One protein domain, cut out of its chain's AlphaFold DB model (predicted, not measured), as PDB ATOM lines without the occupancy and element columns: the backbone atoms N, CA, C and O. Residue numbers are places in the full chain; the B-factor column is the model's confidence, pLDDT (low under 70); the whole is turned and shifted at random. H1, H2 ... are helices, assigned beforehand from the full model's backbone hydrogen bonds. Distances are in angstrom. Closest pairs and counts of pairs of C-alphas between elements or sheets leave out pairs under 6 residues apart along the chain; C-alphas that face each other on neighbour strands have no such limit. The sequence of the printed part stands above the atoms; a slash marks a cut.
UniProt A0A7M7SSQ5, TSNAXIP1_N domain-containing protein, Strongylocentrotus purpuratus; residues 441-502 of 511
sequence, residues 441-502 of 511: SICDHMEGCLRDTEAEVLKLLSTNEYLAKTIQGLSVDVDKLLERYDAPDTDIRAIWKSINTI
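Overview. This is residues 441 to 502 of the 511 residues of the protein "TSNAXIP1_N domain-containing protein" of Strongylocentrotus purpuratus (UniProt A0A7M7SSQ5). One very long helix, H1, makes the length of a rod, and after a turn at its far end the short helix H2 folds back beside its last part, like a lopsided hook. Most of H1, residues 441 to 474, stands free. The printed part has 62 residues with two named helices, H1 then H2, and no named strand, and its class is all helix. It is extended, with a radius of gyration of the C-alphas of 20.9 A and spans of 67 by 20 by 9 A.

Along the chain. H1, residues 441 to 484, begins at C-alpha 441 (92.541, 139.761, 60.796) and measures 64.1 A from first to last C-alpha. H2, residues 489 to 502, measures 20.2 A and ends at C-alpha 502 (106.623, 98.156, 81.861).

Arrangement. A tight link of 4 residues joins H1 to H2. The two helices run opposite ways at a shallow tilt of 22 degrees. They are close but not clearly touching, and their closest C-alphas, those of Leu 482 and Ile 492, are 7.2 A apart. In H1 and H2 every O i to N i+4 pair is within hydrogen-bond range.

Size, cuts and confidence. The two C-alphas farthest apart, those of Ser 441 and Asp 486, are 67.0 A apart. The printed part has no cut. The mean pLDDT of the printed part is 88.4, and residue 502 is under 70.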
ATOM      1  N   SER A 441      92.405 140.165  59.395       76.94
ATOM      2  CA  SER A 441      92.541 139.761  60.796       76.94
ATOM      3  C   SER A 441      92.403 138.251  61.034       76.94
ATOM      4  O   SER A 441      93.082 137.722  61.908       76.94
ATOM      5  N   ILE A 442      91.553 137.549  60.277       81.25
ATOM      6  CA  ILE A 442      91.383 136.091  60.373       81.25
ATOM      7  C   ILE A 442      92.590 135.384  59.752       81.25
ATOM      8  O   ILE A 442      93.088 134.422  60.335       81.25
ATOM      9  N   CYS A 443      93.102 135.884  58.625       81.88
ATOM     10  CA  CYS A 443      94.330 135.369  58.016       81.88
ATOM     11  C   CYS A 443      95.537 135.547  58.946       81.88
ATOM     12  O   CYS A 443      96.236 134.576  59.222       81.88
ATOM     13  N   ASP A 444      95.725 136.748  59.499       85.94
ATOM     14  CA  ASP A 444      96.823 137.054  60.420       85.94
ATOM     15  C   ASP A 444      96.724 136.221  61.713       85.94
ATOM     16  O   ASP A 444      97.734 135.745  62.239       85.94
ATOM     17  N   HIS A 445      95.504 136.000  62.221       90.25
ATOM     18  CA  HIS A 445      95.266 135.142  63.381       90.25
ATOM     19  C   HIS A 445      95.593 133.676  63.083       90.25
ATOM     20  O   HIS A 445      96.283 133.033  63.873       90.25
ATOM     21  N   MET A 446      95.151 133.157  61.936       90.69
ATOM     22  CA  MET A 446      95.413 131.777  61.533       90.69
ATOM     23  C   MET A 446      96.902 131.534  61.261       90.69
ATOM     24  O   MET A 446      97.438 130.510  61.678       90.69
ATOM     25  N   GLU A 447      97.598 132.492  60.648       91.81
ATOM     26  CA  GLU A 447      99.055 132.458  60.501       91.81
ATOM     27  C   GLU A 447      99.760 132.479  61.870       91.81
ATOM     28  O   GLU A 447     100.740 131.765  62.083       91.81
ATOM     29  N   GLY A 448      99.234 133.245  62.832       95.25
ATOM     30  CA  GLY A 448      99.666 133.215  64.231       95.25
ATOM     31  C   GLY A 448      99.522 131.830  64.863       95.25
ATOM     32  O   GLY A 448     100.504 131.287  65.363       95.25
ATOM     33  N   CYS A 449      98.337 131.220  64.767       94.06
ATOM     34  CA  CYS A 449      98.089 129.877  65.293       94.06
ATOM     35  C   CYS A 449      99.009 128.829  64.658       94.06
ATOM     36  O   CYS A 449      99.538 127.974  65.364       94.06
ATOM     37  N   LEU A 450      99.248 128.909  63.347       96.25
ATOM     38  CA  LEU A 450     100.177 128.008  62.669       96.25
ATOM     39  C   LEU A 450     101.597 128.144  63.228       96.25
ATOM     40  O   LEU A 450     102.201 127.131  63.583       96.25
ATOM     41  N   ARG A 451     102.101 129.371  63.403       97.00
ATOM     42  CA  ARG A 451     103.424 129.603  64.008       97.00
ATOM     43  C   ARG A 451     103.519 129.093  65.444       97.00
ATOM     44  O   ARG A 451     104.531 128.498  65.808       97.00
ATOM     45  N   ASP A 452     102.476 129.287  66.246       96.38
ATOM     46  CA  ASP A 452     102.448 128.807  67.630       96.38
ATOM     47  C   ASP A 452     102.471 127.271  67.688       96.38
ATOM     48  O   ASP A 452     103.243 126.690  68.456       96.38
ATOM     49  N   THR A 453     101.702 126.601  66.820       95.62
ATOM     50  CA  THR A 453     101.728 125.131  66.718       95.62
ATOM     51  C   THR A 453     103.071 124.607  66.214       95.62
ATOM     52  O   THR A 453     103.570 123.606  66.725       95.62
ATOM     53  N   GLU A 454     103.710 125.294  65.264       97.38
ATOM     54  CA  GLU A 454     105.047 124.941  64.784       97.38
ATOM     55  C   GLU A 454     106.084 125.049  65.912       97.38
ATOM     56  O   GLU A 454     106.881 124.129  66.123       97.38
ATOM     57  N   ALA A 455     106.037 126.129  66.695       96.44
ATOM     58  CA  ALA A 455     106.906 126.309  67.853       96.44
ATOM     59  C   ALA A 455     106.685 125.218  68.919       96.44
ATOM     60  O   ALA A 455     107.651 124.719  69.508       96.44
ATOM     61  N   GLU A 456     105.435 124.807  69.151       96.38
ATOM     62  CA  GLU A 456     105.107 123.711  70.063       96.38
ATOM     63  C   GLU A 456     105.633 122.362  69.557       96.38
ATOM     64  O   GLU A 456     106.258 121.626  70.325       96.38
ATOM     65  N   VAL A 457     105.477 122.061  68.265       96.56
ATOM     66  CA  VAL A 457     106.025 120.844  67.646       96.56
ATOM     67  C   VAL A 457     107.547 120.809  67.770       96.56
ATOM     68  O   VAL A 457     108.102 119.787  68.176       96.56
ATOM     69  N   LEU A 458     108.239 121.918  67.497       96.62
ATOM     70  CA  LEU A 458     109.693 122.002  67.663       96.62
ATOM     71  C   LEU A 458     110.115 121.781  69.122       96.62
ATOM     72  O   LEU A 458     111.079 121.055  69.393       96.62
ATOM     73  N   LYS A 459     109.369 122.337  70.083       96.94
ATOM     74  CA  LYS A 459     109.600 122.092  71.511       96.94
ATOM     75  C   LYS A 459     109.387 120.618  71.864       96.94
ATOM     76  O   LYS A 459     110.245 120.034  72.530       96.94
ATOM     77  N   LEU A 460     108.311 119.992  71.390       96.50
ATOM     78  CA  LEU A 460     108.050 118.566  71.594       96.50
ATOM     79  C   LEU A 460     109.161 117.699  70.999       96.50
ATOM     80  O   LEU A 460     109.656 116.808  71.683       96.50
ATOM     81  N   LEU A 461     109.636 118.006  69.792       95.62
ATOM     82  CA  LEU A 461     110.764 117.304  69.180       95.62
ATOM     83  C   LEU A 461     112.036 117.428  70.023       95.62
ATOM     84  O   LEU A 461     112.670 116.413  70.307       95.62
ATOM     85  N   SER A 462     112.370 118.632  70.503       95.50
ATOM     86  CA  SER A 462     113.546 118.840  71.362       95.50
ATOM     87  C   SER A 462     113.463 118.063  72.683       95.50
ATOM     88  O   SER A 462     114.444 117.462  73.124       95.50
ATOM     89  N   THR A 463     112.280 118.025  73.308       95.69
ATOM     90  CA  THR A 463     112.069 117.282  74.559       95.69
ATOM     91  C   THR A 463     112.097 115.777  74.329       95.69
ATOM     92  O   THR A 463     112.680 115.054  75.132       95.69
ATOM     93  N   ASN A 464     111.547 115.298  73.214       95.00
ATOM     94  CA  ASN A 464     111.606 113.892  72.837       95.00
ATOM     95  C   ASN A 464     113.050 113.458  72.536       95.00
ATOM     96  O   ASN A 464     113.495 112.417  73.012       95.00
ATOM     97  N   GLU A 465     113.831 114.293  71.845       95.94
ATOM     98  CA  GLU A 465     115.260 114.043  71.625       95.94
ATOM     99  C   GLU A 465     116.035 113.986  72.953       95.94
ATOM    100  O   GLU A 465     116.866 113.098  73.158       95.94
ATOM    101  N   TYR A 466     115.740 114.896  73.888       95.44
ATOM    102  CA  TYR A 466     116.325 114.875  75.230       95.44
ATOM    103  C   TYR A 466     115.966 113.595  76.002       95.44
ATOM    104  O   TYR A 466     116.844 112.964  76.601       95.44
ATOM    105  N   LEU A 467     114.700 113.175  75.964       94.44
ATOM    106  CA  LEU A 467     114.245 111.936  76.595       94.44
ATOM    107  C   LEU A 467     114.905 110.710  75.958       94.44
ATOM    108  O   LEU A 467     115.384 109.846  76.686       94.44
ATOM    109  N   ALA A 468     115.021 110.661  74.631       93.44
ATOM    110  CA  ALA A 468     115.700 109.581  73.924       93.44
ATOM    111  C   ALA A 468     117.177 109.467  74.339       93.44
ATOM    112  O   ALA A 468     117.644 108.372  74.660       93.44
ATOM    113  N   LYS A 469     117.896 110.596  74.427       94.19
ATOM    114  CA  LYS A 469     119.283 110.628  74.927       94.19
ATOM    115  C   LYS A 469     119.380 110.172  76.384       94.19
ATOM    116  O   LYS A 469     120.310 109.452  76.736       94.19
ATOM    117  N   THR A 470     118.416 110.555  77.219       94.19
ATOM    118  CA  THR A 470     118.372 110.157  78.634       94.19
ATOM    119  C   THR A 470     118.120 108.657  78.780       94.19
ATOM    120  O   THR A 470     118.831 107.991  79.528       94.19
ATOM    121  N   ILE A 471     117.172 108.097  78.022       90.38
ATOM    122  CA  ILE A 471     116.891 106.654  77.986       90.38
ATOM    123  C   ILE A 471     118.123 105.884  77.508       90.38
ATOM    124  O   ILE A 471     118.489 104.884  78.120       90.38
ATOM    125  N   GLN A 472     118.800 106.364  76.461       92.88
ATOM    126  CA  GLN A 472     120.033 105.748  75.977       92.88
ATOM    127  C   GLN A 472     121.144 105.786  77.038       92.88
ATOM    128  O   GLN A 472     121.809 104.777  77.256       92.88
ATOM    129  N   GLY A 473     121.326 106.917  77.727       92.94
ATOM    130  CA  GLY A 473     122.287 107.036  78.826       92.94
ATOM    131  C   GLY A 473     121.995 106.056  79.965       92.94
ATOM    132  O   GLY A 473     122.887 105.329  80.394       92.94
ATOM    133  N   LEU A 474     120.730 105.966  80.386       90.75
ATOM    134  CA  LEU A 474     120.289 105.016  81.410       90.75
ATOM    135  C   LEU A 474     120.470 103.560  80.968       90.75
ATOM    136  O   LEU A 474     120.903 102.744  81.774       90.75
ATOM    137  N   SER A 475     120.195 103.234  79.702       88.88
ATOM    138  CA  SER A 475     120.456 101.902  79.137       88.88
ATOM    139  C   SER A 475     121.927 101.528  79.274       88.88
ATOM    140  O   SER A 475     122.245 100.468  79.801       88.88
ATOM    141  N   VAL A 476     122.824 102.431  78.869       92.06
ATOM    142  CA  VAL A 476     124.273 102.214  78.947       92.06
ATOM    143  C   VAL A 476     124.740 102.061  80.398       92.06
ATOM    144  O   VAL A 476     125.623 101.254  80.680       92.06
ATOM    145  N   ASP A 477     124.175 102.819  81.336       89.62
ATOM    146  CA  ASP A 477     124.538 102.706  82.750       89.62
ATOM    147  C   ASP A 477     124.004 101.420  83.400       89.62
ATOM    148  O   ASP A 477     124.700 100.828  84.229       89.62
ATOM    149  N   VAL A 478     122.824 100.942  82.989       87.75
ATOM    150  CA  VAL A 478     122.298  99.620  83.371       87.75
ATOM    151  C   VAL A 478     123.196  98.510  82.832       87.75
ATOM    152  O   VAL A 478     123.573  97.626  83.599       87.75
ATOM    153  N   ASP A 479     123.611  98.581  81.567       85.94
ATOM    154  CA  ASP A 479     124.508  97.586  80.970       85.94
ATOM    155  C   ASP A 479     125.865  97.548  81.698       85.94
ATOM    156  O   ASP A 479     126.319  96.481  82.104       85.94
ATOM    157  N   LYS A 480     126.458  98.712  82.010       88.00
ATOM    158  CA  LYS A 480     127.688  98.790  82.826       88.00
ATOM    159  C   LYS A 480     127.514  98.208  84.229       88.00
ATOM    160  O   LYS A 480     128.465  97.658  84.782       88.00
ATOM    161  N   LEU A 481     126.352  98.391  84.861       85.44
ATOM    162  CA  LEU A 481     126.072  97.791  86.167       85.44
ATOM    163  C   LEU A 481     125.994  96.268  86.046       85.44
ATOM    164  O   LEU A 481     126.606  95.574  86.851       85.44
ATOM    165  N   LEU A 482     125.312  95.752  85.027       83.75
ATOM    166  CA  LEU A 482     125.206  94.314  84.782       83.75
ATOM    167  C   LEU A 482     126.572  93.678  84.479       83.75
ATOM    168  O   LEU A 482     126.868  92.616  85.022       83.75
ATOM    169  N   GLU A 483     127.435  94.363  83.721       84.94
ATOM    170  CA  GLU A 483     128.827  93.954  83.481       84.94
ATOM    171  C   GLU A 483     129.668  93.952  84.768       84.94
ATOM    172  O   GLU A 483     130.434  93.024  85.013       84.94
ATOM    173  N   ARG A 484     129.518  94.965  85.636       87.38
ATOM    174  CA  ARG A 484     130.247  95.034  86.918       87.38
ATOM    175  C   ARG A 484     129.869  93.923  87.896       87.38
ATOM    176  O   ARG A 484     130.695  93.568  88.732       87.38
ATOM    177  N   TYR A 485     128.634  93.430  87.830       85.69
ATOM    178  CA  TYR A 485     128.124  92.375  88.708       85.69
ATOM    179  C   TYR A 485     128.207  90.967  88.092       85.69
ATOM    180  O   TYR A 485     127.768  90.022  88.745       85.69
ATOM    181  N   ASP A 486     128.776  90.823  86.884       81.88
ATOM    182  CA  ASP A 486     128.915  89.557  86.138       81.88
ATOM    183  C   ASP A 486     127.601  88.751  86.110       81.88
ATOM    184  O   ASP A 486     127.540  87.557  86.418       81.88
ATOM    185  N   ALA A 487     126.497  89.458  85.843       79.12
ATOM    186  CA  ALA A 487     125.163  88.882  85.918       79.12
ATOM    187  C   ALA A 487     124.973  87.800  84.836       79.12
ATOM    188  O   ALA A 487     125.337  88.015  83.678       79.12
ATOM    189  N   PRO A 488     124.359  86.647  85.163       82.62
ATOM    190  CA  PRO A 488     124.124  85.605  84.180       82.62
ATOM    191  C   PRO A 488     123.154  86.093  83.100       82.62
ATOM    192  O   PRO A 488     122.157  86.772  83.349       82.62
ATOM    193  N   ASP A 489     123.428  85.666  81.877       78.25
ATOM    194  CA  ASP A 489     122.778  86.108  80.643       78.25
ATOM    195  C   ASP A 489     121.245  85.866  80.626       78.25
ATOM    196  O   ASP A 489     120.479  86.507  79.904       78.25
ATOM    197  N   THR A 490     120.761  84.932  81.452       80.06
ATOM    198  CA  THR A 490     119.331  84.676  81.694       80.06
ATOM    199  C   THR A 490     118.644  85.808  82.448       80.06
ATOM    200  O   THR A 490     117.512  86.164  82.111       80.06
ATOM    201  N   ASP A 491     119.330  86.391  83.424       79.81
ATOM    202  CA  ASP A 491     118.777  87.387  84.340       79.81
ATOM    203  C   ASP A 491     118.798  88.767  83.681       79.81
ATOM    204  O   ASP A 491     117.814  89.499  83.758       79.81
ATOM    205  N   ILE A 492     119.842  89.059  82.895       80.38
ATOM    206  CA  ILE A 492     119.919  90.232  82.008       80.38
ATOM    207  C   ILE A 492     118.713  90.269  81.059       80.38
ATOM    208  O   ILE A 492     118.009  91.279  80.961       80.38
ATOM    209  N   ARG A 493     118.414  89.142  80.396       79.75
ATOM    210  CA  ARG A 493     117.250  89.028  79.502       79.75
ATOM    211  C   ARG A 493     115.922  89.188  80.241       79.75
ATOM    212  O   ARG A 493     114.999  89.786  79.689       79.75
ATOM    213  N   ALA A 494     115.804  88.671  81.463       81.88
ATOM    214  CA  ALA A 494     114.595  88.817  82.272       81.88
ATOM    215  C   ALA A 494     114.364  90.276  82.710       81.88
ATOM    216  O   ALA A 494     113.235  90.765  82.629       81.88
ATOM    217  N   ILE A 495     115.429  90.983  83.098       82.44
ATOM    218  CA  ILE A 495     115.394  92.398  83.491       82.44
ATOM    219  C   ILE A 495     114.999  93.278  82.301       82.44
ATOM    220  O   ILE A 495     114.029  94.029  82.398       82.44
ATOM    221  N   TRP A 496     115.660  93.126  81.149       82.94
ATOM    222  CA  TRP A 496     115.320  93.881  79.938       82.94
ATOM    223  C   TRP A 496     113.900  93.595  79.442       82.94
ATOM    224  O   TRP A 496     113.186  94.508  79.025       82.94
ATOM    225  N   LYS A 497     113.446  92.339  79.538       82.38
ATOM    226  CA  LYS A 497     112.061  91.981  79.218       82.38
ATOM    227  C   LYS A 497     111.076  92.691  80.145       82.38
ATOM    228  O   LYS A 497     110.101  93.228  79.636       82.38
ATOM    229  N   SER A 498     111.357  92.739  81.452       80.88
ATOM    230  CA  SER A 498     110.541  93.443  82.450       80.88
ATOM    231  C   SER A 498     110.450  94.945  82.159       80.88
ATOM    232  O   SER A 498     109.345  95.478  82.054       80.88
ATOM    233  N   ILE A 499     111.591  95.605  81.919       80.38
ATOM    234  CA  ILE A 499     111.672  97.039  81.585       80.38
ATOM    235  C   ILE A 499     110.854  97.355  80.322       80.38
ATOM    236  O   ILE A 499     110.034  98.273  80.326       80.38
ATOM    237  N   ASN A 500     110.997  96.545  79.270       78.56
ATOM    238  CA  ASN A 500     110.265  96.736  78.017       78.56
ATOM    239  C   ASN A 500     108.756  96.461  78.160       78.56
ATOM    240  O   ASN A 500     107.944  97.150  77.543       78.56
ATOM    241  N   THR A 501     108.348  95.498  78.996       75.62
ATOM    242  CA  THR A 501     106.921  95.287  79.304       75.62
ATOM    243  C   THR A 501     106.319  96.395  80.163       75.62
ATOM    244  O   THR A 501     105.151  96.721  79.963       75.62
ATOM    245  N   ILE A 502     107.086  97.005  81.071       67.75
ATOM    246  CA  ILE A 502     106.623  98.156  81.861       67.75
ATOM    247  C   ILE A 502     106.400  99.361  80.940       67.75
ATOM    248  O   ILE A 502     105.341  99.978  81.013       67.75
TER     249      ILE A 502